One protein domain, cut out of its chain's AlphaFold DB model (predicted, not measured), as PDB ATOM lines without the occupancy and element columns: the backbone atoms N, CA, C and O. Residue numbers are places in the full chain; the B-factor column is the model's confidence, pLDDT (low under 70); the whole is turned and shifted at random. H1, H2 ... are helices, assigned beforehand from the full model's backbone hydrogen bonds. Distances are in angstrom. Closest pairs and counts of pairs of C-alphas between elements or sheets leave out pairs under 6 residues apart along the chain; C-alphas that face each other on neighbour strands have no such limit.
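AT A GLANCE: This is residues 4 to 84 of the 345 residues of an uncharacterized protein of Daphnia pulex (UniProt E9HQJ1). One long helix, H3, is crossed by two shorter helices, H1 and H2, on different sides, and H4 packs on H2, with the short H5 at a corner with H4. A long loop, residues 27 to 40, leads from H2 to H3, and residues 38 to 43 stick out at the beginning of H3. The printed part has 81 residues with five named helices, H1 to H5 in chain order, and no named strand; its class is all helix. It is compact, with a radius of gyration of the C-alphas of 12.3 A and spans of 31 by 29 by 18 A.

IN THESE COORDINATES: Find C-alpha 4 at (1.167, -40.860, -59.965); from there H1 runs over residues 4 to 14, 15.7 A long. H2 follows at residues 17 to 26, 14.4 A long. Look next at C-alpha 41, at (3.593, -47.389, -38.091), where H3 begins; it runs 30.1 A to residue 61. H4 takes residues 65 to 75, 15.1 A, and H5 residues 78 to 82, 5.9 A, ending at C-alpha 82, (-16.251, -41.417, -51.009).

HOW THE PARTS SIT: H1 touches H3 at a steep tilt of 66 degrees, opposite ways; their closest C-alphas, of Lys 12 and Arg 48, are 5.8 A apart. H2 touches H3, with residues 47 to 51 of H3 alone, at a steep tilt of 60 degrees, the same way; the closest C-alphas are those of Val 20 and Val 51, 6.1 A. H2 also touches H4, closest at the C-alphas of Val 26 and Phe 67, 6.0 A, opposite ways at 36 degrees, only just steep. H4 and H5 only just touch, with 3 pairs of C-alphas within 8 A, and only at the corner; the closest C-alphas are those of Lys 72 and Leu 80, 7.4 A. H3 and H4 are apart, as are H1 and H2. Every O i to N i+4 pair is within hydrogen-bond range in H2, H3 and H5, against 5 of 7 in H1 and 6 of 7 in H4.

THE WHOLE: The C-alphas farthest apart, of Ser 38 and Asn 61, are 33.5 A from each other. The printed part has no cut; the link from H2 to H3 is long, with 14 residues, and the other links are tight. The mean pLDDT of the printed part is 75.5; look for values under 70 at residues 4 to 5, 28 to 34, 73 to 78 and 80.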
ATOM      1  N   ASN A   4       1.714 -39.751 -60.761       58.91
ATOM      2  CA  ASN A   4       1.167 -40.860 -59.965       58.91
ATOM      3  C   ASN A   4       1.719 -40.938 -58.532       58.91
ATOM      4  O   ASN A   4       1.033 -41.452 -57.649       58.91
ATOM      5  N   LYS A   5       2.925 -40.421 -58.247       67.75
ATOM      6  CA  LYS A   5       3.459 -40.432 -56.871       67.75
ATOM      7  C   LYS A   5       2.753 -39.406 -55.994       67.75
ATOM      8  O   LYS A   5       2.423 -39.711 -54.849       67.75
ATOM      9  N   GLU A   6       2.491 -38.219 -56.529       70.94
ATOM     10  CA  GLU A   6       1.824 -37.151 -55.785       70.94
ATOM     11  C   GLU A   6       0.358 -37.502 -55.477       70.94
ATOM     12  O   GLU A   6      -0.115 -37.280 -54.360       70.94
ATOM     13  N   ILE A   7      -0.330 -38.151 -56.425       71.56
ATOM     14  CA  ILE A   7      -1.693 -38.672 -56.242       71.56
ATOM     15  C   ILE A   7      -1.727 -39.738 -55.142       71.56
ATOM     16  O   ILE A   7      -2.550 -39.646 -54.230       71.56
ATOM     17  N   VAL A   8      -0.795 -40.699 -55.157       72.38
ATOM     18  CA  VAL A   8      -0.691 -41.731 -54.108       72.38
ATOM     19  C   VAL A   8      -0.436 -41.105 -52.734       72.38
ATOM     20  O   VAL A   8      -1.051 -41.520 -51.755       72.38
ATOM     21  N   ILE A   9       0.437 -40.097 -52.632       75.00
ATOM     22  CA  ILE A   9       0.735 -39.419 -51.358       75.00
ATOM     23  C   ILE A   9      -0.499 -38.677 -50.819       75.00
ATOM     24  O   ILE A   9      -0.778 -38.759 -49.621       75.00
ATOM     25  N   LYS A  10      -1.258 -37.990 -51.683       78.06
ATOM     26  CA  LYS A  10      -2.505 -37.306 -51.297       78.06
ATOM     27  C   LYS A  10      -3.576 -38.305 -50.846       78.06
ATOM     28  O   LYS A  10      -4.158 -38.120 -49.779       78.06
ATOM     29  N   LEU A  11      -3.762 -39.404 -51.580       76.38
ATOM     30  CA  LEU A  11      -4.712 -40.469 -51.233       76.38
ATOM     31  C   LEU A  11      -4.347 -41.192 -49.933       76.38
ATOM     32  O   LEU A  11      -5.224 -41.407 -49.101       76.38
ATOM     33  N   LYS A  12      -3.063 -41.492 -49.694       78.56
ATOM     34  CA  LYS A  12      -2.595 -42.112 -48.436       78.56
ATOM     35  C   LYS A  12      -3.056 -41.349 -47.187       78.56
ATOM     36  O   LYS A  12      -3.283 -41.977 -46.159       78.56
ATOM     37  N   ARG A  13      -3.187 -40.017 -47.262       76.75
ATOM     38  CA  ARG A  13      -3.637 -39.166 -46.142       76.75
ATOM     39  C   ARG A  13      -5.153 -39.194 -45.923       76.75
ATOM     40  O   ARG A  13      -5.607 -38.818 -44.850       76.75
ATOM     41  N   GLN A  14      -5.924 -39.613 -46.924       75.44
ATOM     42  CA  GLN A  14      -7.391 -39.594 -46.910       75.44
ATOM     43  C   GLN A  14      -8.018 -40.964 -46.605       75.44
ATOM     44  O   GLN A  14      -9.229 -41.037 -46.372       75.44
ATOM     45  N   ILE A  15      -7.216 -42.033 -46.612       81.06
ATOM     46  CA  ILE A  15      -7.638 -43.415 -46.361       81.06
ATOM     47  C   ILE A  15      -7.530 -43.707 -44.858       81.06
ATOM     48  O   ILE A  15      -6.436 -43.678 -44.293       81.06
ATOM     49  N   SER A  16      -8.663 -44.000 -44.211       83.69
ATOM     50  CA  SER A  16      -8.688 -44.432 -42.810       83.69
ATOM     51  C   SER A  16      -8.299 -45.906 -42.667       83.69
ATOM     52  O   SER A  16      -8.383 -46.685 -43.614       83.69
ATOM     53  N   ASP A  17      -7.914 -46.308 -41.458       82.19
ATOM     54  CA  ASP A  17      -7.491 -47.682 -41.149       82.19
ATOM     55  C   ASP A  17      -8.567 -48.722 -41.462       82.19
ATOM     56  O   ASP A  17      -8.260 -49.796 -41.974       82.19
ATOM     57  N   GLN A  18      -9.832 -48.370 -41.233       80.31
ATOM     58  CA  GLN A  18     -10.978 -49.209 -41.575       80.31
ATOM     59  C   GLN A  18     -11.060 -49.469 -43.086       80.31
ATOM     60  O   GLN A  18     -11.279 -50.601 -43.506       80.31
ATOM     61  N   VAL A  19     -10.812 -48.448 -43.915       80.31
ATOM     62  CA  VAL A  19     -10.816 -48.584 -45.381       80.31
ATOM     63  C   VAL A  19      -9.676 -49.487 -45.850       80.31
ATOM     64  O   VAL A  19      -9.877 -50.303 -46.748       80.31
ATOM     65  N   VAL A  20      -8.496 -49.381 -45.230       82.44
ATOM     66  CA  VAL A  20      -7.357 -50.254 -45.554       82.44
ATOM     67  C   VAL A  20      -7.708 -51.710 -45.286       82.44
ATOM     68  O   VAL A  20      -7.538 -52.546 -46.166       82.44
ATOM     69  N   GLN A  21      -8.230 -52.004 -44.097       80.06
ATOM     70  CA  GLN A  21      -8.575 -53.367 -43.700       80.06
ATOM     71  C   GLN A  21      -9.670 -53.966 -44.594       80.06
ATOM     72  O   GLN A  21      -9.531 -55.099 -45.046       80.06
ATOM     73  N   ILE A  22     -10.715 -53.196 -44.923       79.62
ATOM     74  CA  ILE A  22     -11.789 -53.653 -45.819       79.62
ATOM     75  C   ILE A  22     -11.234 -53.996 -47.206       79.62
ATOM     76  O   ILE A  22     -11.515 -55.072 -47.728       79.62
ATOM     77  N   ILE A  23     -10.418 -53.120 -47.802       81.69
ATOM     78  CA  ILE A  23      -9.893 -53.346 -49.155       81.69
ATOM     79  C   ILE A  23      -8.894 -54.508 -49.180       81.69
ATOM     80  O   ILE A  23      -8.934 -55.316 -50.108       81.69
ATOM     81  N   LEU A  24      -8.028 -54.643 -48.172       82.19
ATOM     82  CA  LEU A  24      -7.106 -55.783 -48.085       82.19
ATOM     83  C   LEU A  24      -7.862 -57.111 -47.964       82.19
ATOM     84  O   LEU A  24      -7.502 -58.077 -48.638       82.19
ATOM     85  N   LYS A  25      -8.939 -57.136 -47.167       81.00
ATOM     86  CA  LYS A  25      -9.787 -58.316 -46.983       81.00
ATOM     87  C   LYS A  25     -10.483 -58.726 -48.281       81.00
ATOM     88  O   LYS A  25     -10.384 -59.879 -48.678       81.00
ATOM     89  N   VAL A  26     -11.120 -57.776 -48.970       80.69
ATOM     90  CA  VAL A  26     -11.845 -58.027 -50.231       80.69
ATOM     91  C   VAL A  26     -10.904 -58.440 -51.363       80.69
ATOM     92  O   VAL A  26     -11.225 -59.290 -52.184       80.69
ATOM     93  N   THR A  27      -9.706 -57.862 -51.418       77.50
ATOM     94  CA  THR A  27      -8.728 -58.209 -52.461       77.50
ATOM     95  C   THR A  27      -7.970 -59.505 -52.180       77.50
ATOM     96  O   THR A  27      -7.132 -59.896 -52.989       77.50
ATOM     97  N   GLY A  28      -8.217 -60.164 -51.039       68.56
ATOM     98  CA  GLY A  28      -7.477 -61.356 -50.616       68.56
ATOM     99  C   GLY A  28      -5.988 -61.094 -50.362       68.56
ATOM    100  O   GLY A  28      -5.191 -62.026 -50.301       68.56
ATOM    101  N   THR A  29      -5.588 -59.823 -50.234       64.44
ATOM    102  CA  THR A  29      -4.194 -59.428 -49.968       64.44
ATOM    103  C   THR A  29      -3.895 -59.306 -48.476       64.44
ATOM    104  O   THR A  29      -2.766 -58.989 -48.090       64.44
ATOM    105  N   ASP A  30      -4.884 -59.592 -47.629       62.97
ATOM    106  CA  ASP A  30      -4.732 -59.622 -46.185       62.97
ATOM    107  C   ASP A  30      -3.992 -60.885 -45.715       62.97
ATOM    108  O   ASP A  30      -4.584 -61.886 -45.324       62.97
ATOM    109  N   LYS A  31      -2.659 -60.839 -45.771       59.47
ATOM    110  CA  LYS A  31      -1.773 -61.879 -45.216       59.47
ATOM    111  C   LYS A  31      -1.442 -61.643 -43.730       59.47
ATOM    112  O   LYS A  31      -0.457 -62.180 -43.220       59.47
ATOM    113  N   GLN A  32      -2.190 -60.785 -43.031       61.12
ATOM    114  CA  GLN A  32      -1.862 -60.390 -41.661       61.12
ATOM    115  C   GLN A  32      -2.083 -61.551 -40.680       61.12
ATOM    116  O   GLN A  32      -3.203 -61.862 -40.298       61.12
ATOM    117  N   LYS A  33      -0.987 -62.157 -40.198       57.00
ATOM    118  CA  LYS A  33      -1.008 -63.104 -39.063       57.00
ATOM    119  C   LYS A  33      -1.218 -62.407 -37.703       57.00
ATOM    120  O   LYS A  33      -1.449 -63.074 -36.701       57.00
ATOM    121  N   LYS A  34      -1.081 -61.075 -37.644       68.06
ATOM    122  CA  LYS A  34      -1.133 -60.254 -36.420       68.06
ATOM    123  C   LYS A  34      -2.246 -59.200 -36.517       68.06
ATOM    124  O   LYS A  34      -2.444 -58.670 -37.608       68.06
ATOM    125  N   PRO A  35      -2.927 -58.852 -35.409       75.81
ATOM    126  CA  PRO A  35      -4.014 -57.871 -35.417       75.81
ATOM    127  C   PRO A  35      -3.510 -56.471 -35.791       75.81
ATOM    128  O   PRO A  35      -2.384 -56.100 -35.433       75.81
ATOM    129  N   TRP A  36      -4.344 -55.683 -36.480       77.31
ATOM    130  CA  TRP A  36      -3.998 -54.358 -37.015       77.31
ATOM    131  C   TRP A  36      -3.385 -53.428 -35.959       77.31
ATOM    132  O   TRP A  36      -2.446 -52.678 -36.230       77.31
ATOM    133  N   GLU A  37      -3.868 -53.492 -34.720       79.81
ATOM    134  CA  GLU A  37      -3.423 -52.681 -33.586       79.81
ATOM    135  C   GLU A  37      -1.947 -52.926 -33.248       79.81
ATOM    136  O   GLU A  37      -1.245 -51.999 -32.847       79.81
ATOM    137  N   SER A  38      -1.456 -54.144 -33.486       77.50
ATOM    138  CA  SER A  38      -0.092 -54.574 -33.159       77.50
ATOM    139  C   SER A  38       0.954 -54.256 -34.236       77.50
ATOM    140  O   SER A  38       2.150 -54.452 -34.008       77.50
ATOM    141  N   LEU A  39       0.528 -53.764 -35.407       83.69
ATOM    142  CA  LEU A  39       1.418 -53.469 -36.533       83.69
ATOM    143  C   LEU A  39       2.208 -52.169 -36.332       83.69
ATOM    144  O   LEU A  39       1.702 -51.186 -35.784       83.69
ATOM    145  N   THR A  40       3.440 -52.140 -36.849       84.25
ATOM    146  CA  THR A  40       4.295 -50.944 -36.822       84.25
ATOM    147  C   THR A  40       3.722 -49.827 -37.696       84.25
ATOM    148  O   THR A  40       3.005 -50.063 -38.674       84.25
ATOM    149  N   ARG A  41       4.055 -48.576 -37.354       78.69
ATOM    150  CA  ARG A  41       3.593 -47.389 -38.091       78.69
ATOM    151  C   ARG A  41       4.018 -47.421 -39.562       78.69
ATOM    152  O   ARG A  41       3.216 -47.064 -40.426       78.69
ATOM    153  N   ASP A  42       5.234 -47.880 -39.839       74.88
ATOM    154  CA  ASP A  42       5.780 -47.952 -41.198       74.88
ATOM    155  C   ASP A  42       5.082 -49.024 -42.031       74.88
ATOM    156  O   ASP A  42       4.641 -48.749 -43.145       74.88
ATOM    157  N   TYR A  43       4.829 -50.195 -41.446       79.38
ATOM    158  CA  TYR A  43       4.084 -51.252 -42.122       79.38
ATOM    159  C   TYR A  43       2.638 -50.830 -42.433       79.38
ATOM    160  O   TYR A  43       2.151 -51.030 -43.547       79.38
ATOM    161  N   LYS A  44       1.963 -50.139 -41.501       82.56
ATOM    162  CA  LYS A  44       0.643 -49.528 -41.762       82.56
ATOM    163  C   LYS A  44       0.696 -48.520 -42.915       82.56
ATOM    164  O   LYS A  44      -0.223 -48.466 -43.732       82.56
ATOM    165  N   ASN A  45       1.763 -47.724 -43.014       80.44
ATOM    166  CA  ASN A  45       1.954 -46.757 -44.102       80.44
ATOM    167  C   ASN A  45       2.213 -47.417 -45.466       80.44
ATOM    168  O   ASN A  45       1.802 -46.874 -46.506       80.44
ATOM    169  N   ASP A  46       2.852 -48.582 -45.472       81.19
ATOM    170  CA  ASP A  46       3.044 -49.396 -46.668       81.19
ATOM    171  C   ASP A  46       1.736 -50.030 -47.128       81.19
ATOM    172  O   ASP A  46       1.382 -49.905 -48.304       81.19
ATOM    173  N   LEU A  47       0.955 -50.602 -46.207       82.50
ATOM    174  CA  LEU A  47      -0.386 -51.119 -46.491       82.50
ATOM    175  C   LEU A  47      -1.317 -50.027 -47.033       82.50
ATOM    176  O   LEU A  47      -1.951 -50.221 -48.070       82.50
ATOM    177  N   ARG A  48      -1.321 -48.834 -46.421       83.81
ATOM    178  CA  ARG A  48      -2.036 -47.660 -46.961       83.81
ATOM    179  C   ARG A  48      -1.583 -47.313 -48.375       83.81
ATOM    180  O   ARG A  48      -2.393 -46.902 -49.198       83.81
ATOM    181  N   GLY A  49      -0.295 -47.477 -48.680       80.81
ATOM    182  CA  GLY A  49       0.226 -47.251 -50.025       80.81
ATOM    183  C   GLY A  49      -0.209 -48.291 -51.044       80.81
ATOM    184  O   GLY A  49      -0.498 -47.923 -52.180       80.81
ATOM    185  N   LYS A  50      -0.290 -49.561 -50.643       83.25
ATOM    186  CA  LYS A  50      -0.844 -50.633 -51.477       83.25
ATOM    187  C   LYS A  50      -2.316 -50.359 -51.784       83.25
ATOM    188  O   LYS A  50      -2.688 -50.310 -52.952       83.25
ATOM    189  N   VAL A  51      -3.112 -50.058 -50.759       84.94
ATOM    190  CA  VAL A  51      -4.537 -49.734 -50.916       84.94
ATOM    191  C   VAL A  51      -4.756 -48.475 -51.756       84.94
ATOM    192  O   VAL A  51      -5.619 -48.476 -52.625       84.94
ATOM    193  N   ALA A  52      -3.941 -47.430 -51.590       82.69
ATOM    194  CA  ALA A  52      -4.032 -46.234 -52.428       82.69
ATOM    195  C   ALA A  52      -3.843 -46.545 -53.923       82.69
ATOM    196  O   ALA A  52      -4.545 -45.974 -54.750       82.69
ATOM    197  N   ARG A  53      -2.932 -47.462 -54.276       83.25
ATOM    198  CA  ARG A  53      -2.736 -47.888 -55.673       83.25
ATOM    199  C   ARG A  53      -3.932 -48.674 -56.203       83.25
ATOM    200  O   ARG A  53      -4.333 -48.425 -57.329       83.25
ATOM    201  N   ILE A  54      -4.513 -49.554 -55.386       82.94
ATOM    202  CA  ILE A  54      -5.727 -50.306 -55.740       82.94
ATOM    203  C   ILE A  54      -6.896 -49.348 -55.997       82.94
ATOM    204  O   ILE A  54      -7.596 -49.486 -56.987       82.94
ATOM    205  N   ILE A  55      -7.079 -48.330 -55.150       82.31
ATOM    206  CA  ILE A  55      -8.136 -47.327 -55.345       82.31
ATOM    207  C   ILE A  55      -7.911 -46.521 -56.631       82.31
ATOM    208  O   ILE A  55      -8.877 -46.216 -57.321       82.31
ATOM    209  N   ILE A  56      -6.666 -46.156 -56.954       80.62
ATOM    210  CA  ILE A  56      -6.350 -45.454 -58.211       80.62
ATOM    211  C   ILE A  56      -6.679 -46.344 -59.409       80.62
ATOM    212  O   ILE A  56      -7.373 -45.895 -60.315       80.62
ATOM    213  N   ASP A  57      -6.254 -47.605 -59.371       80.62
ATOM    214  CA  ASP A  57      -6.562 -48.584 -60.412       80.62
ATOM    215  C   ASP A  57      -8.077 -48.751 -60.592       80.62
ATOM    216  O   ASP A  57      -8.583 -48.645 -61.700       80.62
ATOM    217  N   TRP A  58      -8.837 -48.876 -59.503       84.56
ATOM    218  CA  TRP A  58     -10.297 -48.966 -59.564       84.56
ATOM    219  C   TRP A  58     -10.996 -47.674 -59.997       84.56
ATOM    220  O   TRP A  58     -12.120 -47.724 -60.490       84.56
ATOM    221  N   LYS A  59     -10.374 -46.509 -59.811       78.31
ATOM    222  CA  LYS A  59     -10.894 -45.247 -60.354       78.31
ATOM    223  C   LYS A  59     -10.732 -45.181 -61.868       78.31
ATOM    224  O   LYS A  59     -11.625 -44.680 -62.543       78.31
ATOM    225  N   GLU A  60      -9.604 -45.661 -62.384       76.31
ATOM    226  CA  GLU A  60      -9.283 -45.629 -63.815       76.31
ATOM    227  C   GLU A  60      -9.974 -46.763 -64.582       76.31
ATOM    228  O   GLU A  60     -10.557 -46.538 -65.640       76.31
ATOM    229  N   ASN A  61      -9.952 -47.967 -64.011       75.75
ATOM    230  CA  ASN A  61     -10.366 -49.218 -64.641       75.75
ATOM    231  C   ASN A  61     -11.623 -49.818 -64.010       75.75
ATOM    232  O   ASN A  61     -11.968 -50.947 -64.329       75.75
ATOM    233  N   GLY A  62     -12.298 -49.097 -63.111       76.88
ATOM    234  CA  GLY A  62     -13.493 -49.570 -62.417       76.88
ATOM    235  C   GLY A  62     -13.238 -50.659 -61.373       76.88
ATOM    236  O   GLY A  62     -12.201 -51.318 -61.342       76.88
ATOM    237  N   VAL A  63     -14.214 -50.859 -60.487       81.75
ATOM    238  CA  VAL A  63     -14.179 -51.945 -59.500       81.75
ATOM    239  C   VAL A  63     -14.765 -53.206 -60.142       81.75
ATOM    240  O   VAL A  63     -15.926 -53.173 -60.566       81.75
ATOM    241  N   PRO A  64     -14.026 -54.330 -60.171       79.00
ATOM    242  CA  PRO A  64     -14.574 -55.619 -60.582       79.00
ATOM    243  C   PRO A  64     -15.821 -55.992 -59.767       79.00
ATOM    244  O   PRO A  64     -15.820 -55.864 -58.539       79.00
ATOM    245  N   SER A  65     -16.866 -56.505 -60.428       73.19
ATOM    246  CA  SER A  65     -18.178 -56.796 -59.813       73.19
ATOM    247  C   SER A  65     -18.089 -57.667 -58.543       73.19
ATOM    248  O   SER A  65     -18.764 -57.394 -57.542       73.19
ATOM    249  N   ARG A  66     -17.160 -58.640 -58.529       75.56
ATOM    250  CA  ARG A  66     -16.860 -59.495 -57.362       75.56
ATOM    251  C   ARG A  66     -16.469 -58.700 -56.111       75.56
ATOM    252  O   ARG A  66     -16.991 -58.945 -55.031       75.56
ATOM    253  N   PHE A  67     -15.615 -57.690 -56.264       78.00
ATOM    254  CA  PHE A  67     -15.145 -56.869 -55.150       78.00
ATOM    255  C   PHE A  67     -16.167 -55.798 -54.779       78.00
ATOM    256  O   PHE A  67     -16.306 -55.450 -53.610       78.00
ATOM    257  N   TYR A  68     -16.922 -55.291 -55.756       74.25
ATOM    258  CA  TYR A  68     -17.922 -54.261 -55.509       74.25
ATOM    259  C   TYR A  68     -19.031 -54.736 -54.564       74.25
ATOM    260  O   TYR A  68     -19.413 -54.009 -53.646       74.25
ATOM    261  N   SER A  69     -19.515 -55.965 -54.758       70.56
ATOM    262  CA  SER A  69     -20.556 -56.560 -53.914       70.56
ATOM    263  C   SER A  69     -20.073 -56.761 -52.475       70.56
ATOM    264  O   SER A  69     -20.767 -56.384 -51.532       70.56
ATOM    265  N   GLU A  70     -18.844 -57.248 -52.294       73.38
ATOM    266  CA  GLU A  70     -18.241 -57.433 -50.970       73.38
ATOM    267  C   GLU A  70     -17.946 -56.104 -50.260       73.38
ATOM    268  O   GLU A  70     -18.210 -55.965 -49.065       73.38
ATOM    269  N   ILE A  71     -17.477 -55.082 -50.983       73.88
ATOM    270  CA  ILE A  71     -17.279 -53.735 -50.422       73.88
ATOM    271  C   ILE A  71     -18.621 -53.125 -50.024       73.88
ATOM    272  O   ILE A  71     -18.722 -52.505 -48.966       73.88
ATOM    273  N   LYS A  72     -19.667 -53.298 -50.839       73.00
ATOM    274  CA  LYS A  72     -21.009 -52.791 -50.531       73.00
ATOM    275  C   LYS A  72     -21.552 -53.400 -49.235       73.00
ATOM    276  O   LYS A  72     -22.141 -52.665 -48.446       73.00
ATOM    277  N   LEU A  73     -21.298 -54.690 -49.005       68.88
ATOM    278  CA  LEU A  73     -21.692 -55.410 -47.791       68.88
ATOM    279  C   LEU A  73     -20.871 -55.002 -46.557       68.88
ATOM    280  O   LEU A  73     -21.437 -54.800 -45.489       68.88
ATOM    281  N   LEU A  74     -19.549 -54.856 -46.690       66.38
ATOM    282  CA  LEU A  74     -18.651 -54.598 -45.554       66.38
ATOM    283  C   LEU A  74     -18.537 -53.118 -45.169       66.38
ATOM    284  O   LEU A  74     -18.192 -52.802 -44.033       66.38
ATOM    285  N   SER A  75     -18.792 -52.205 -46.106       66.38
ATOM    286  CA  SER A  75     -18.557 -50.769 -45.933       66.38
ATOM    287  C   SER A  75     -19.831 -49.929 -45.817       66.38
ATOM    288  O   SER A  75     -19.720 -48.704 -45.749       66.38
ATOM    289  N   ASN A  76     -21.030 -50.523 -45.872       56.28
ATOM    290  CA  ASN A  76     -22.291 -49.768 -45.964       56.28
ATOM    291  C   ASN A  76     -22.283 -48.709 -47.094       56.28
ATOM    292  O   ASN A  76     -22.793 -47.606 -46.942       56.28
ATOM    293  N   ALA A  77     -21.684 -49.031 -48.246       58.31
ATOM    294  CA  ALA A  77     -21.580 -48.161 -49.430       58.31
ATOM    295  C   ALA A  77     -20.796 -46.828 -49.284       58.31
ATOM    296  O   ALA A  77     -20.650 -46.113 -50.282       58.31
ATOM    297  N   ASP A  78     -20.221 -46.511 -48.118       66.81
ATOM    298  CA  ASP A  78     -19.501 -45.245 -47.898       66.81
ATOM    299  C   ASP A  78     -18.179 -45.151 -48.671       66.81
ATOM    300  O   ASP A  78     -17.876 -44.105 -49.245       66.81
ATOM    301  N   ILE A  79     -17.406 -46.239 -48.764       72.62
ATOM    302  CA  ILE A  79     -16.150 -46.266 -49.541       72.62
ATOM    303  C   ILE A  79     -16.421 -46.020 -51.030       72.62
ATOM    304  O   ILE A  79     -15.692 -45.269 -51.679       72.62
ATOM    305  N   LEU A  80     -17.492 -46.607 -51.566       68.88
ATOM    306  CA  LEU A  80     -17.833 -46.516 -52.988       68.88
ATOM    307  C   LEU A  80     -18.205 -45.084 -53.385       68.88
ATOM    308  O   LEU A  80     -17.736 -44.587 -54.407       68.88
ATOM    309  N   LYS A  81     -18.982 -44.393 -52.538       70.31
ATOM    310  CA  LYS A  81     -19.333 -42.979 -52.738       70.31
ATOM    311  C   LYS A  81     -18.141 -42.053 -52.497       70.31
ATOM    312  O   LYS A  81     -17.886 -41.172 -53.309       70.31
ATOM    313  N   ARG A  82     -17.384 -42.269 -51.414       73.31
ATOM    314  CA  ARG A  82     -16.251 -41.417 -51.009       73.31
ATOM    315  C   ARG A  82     -15.121 -41.383 -52.035       73.31
ATOM    316  O   ARG A  82     -14.424 -40.378 -52.133       73.31
ATOM    317  N   PHE A  83     -14.922 -42.472 -52.772       72.31
ATOM    318  CA  PHE A  83     -13.879 -42.573 -53.791       72.31
ATOM    319  C   PHE A  83     -14.431 -42.605 -55.222       72.31
ATOM    320  O   PHE A  83     -13.663 -42.908 -56.127       72.31
ATOM    321  N   GLU A  84     -15.708 -42.270 -55.442       71.31
ATOM    322  CA  GLU A  84     -16.335 -42.197 -56.778       71.31
ATOM    323  C   GLU A  84     -16.137 -43.471 -57.622       71.31
ATOM    324  O   GLU A  84     -15.953 -43.429 -58.839       71.31
TER     325      GLU A  84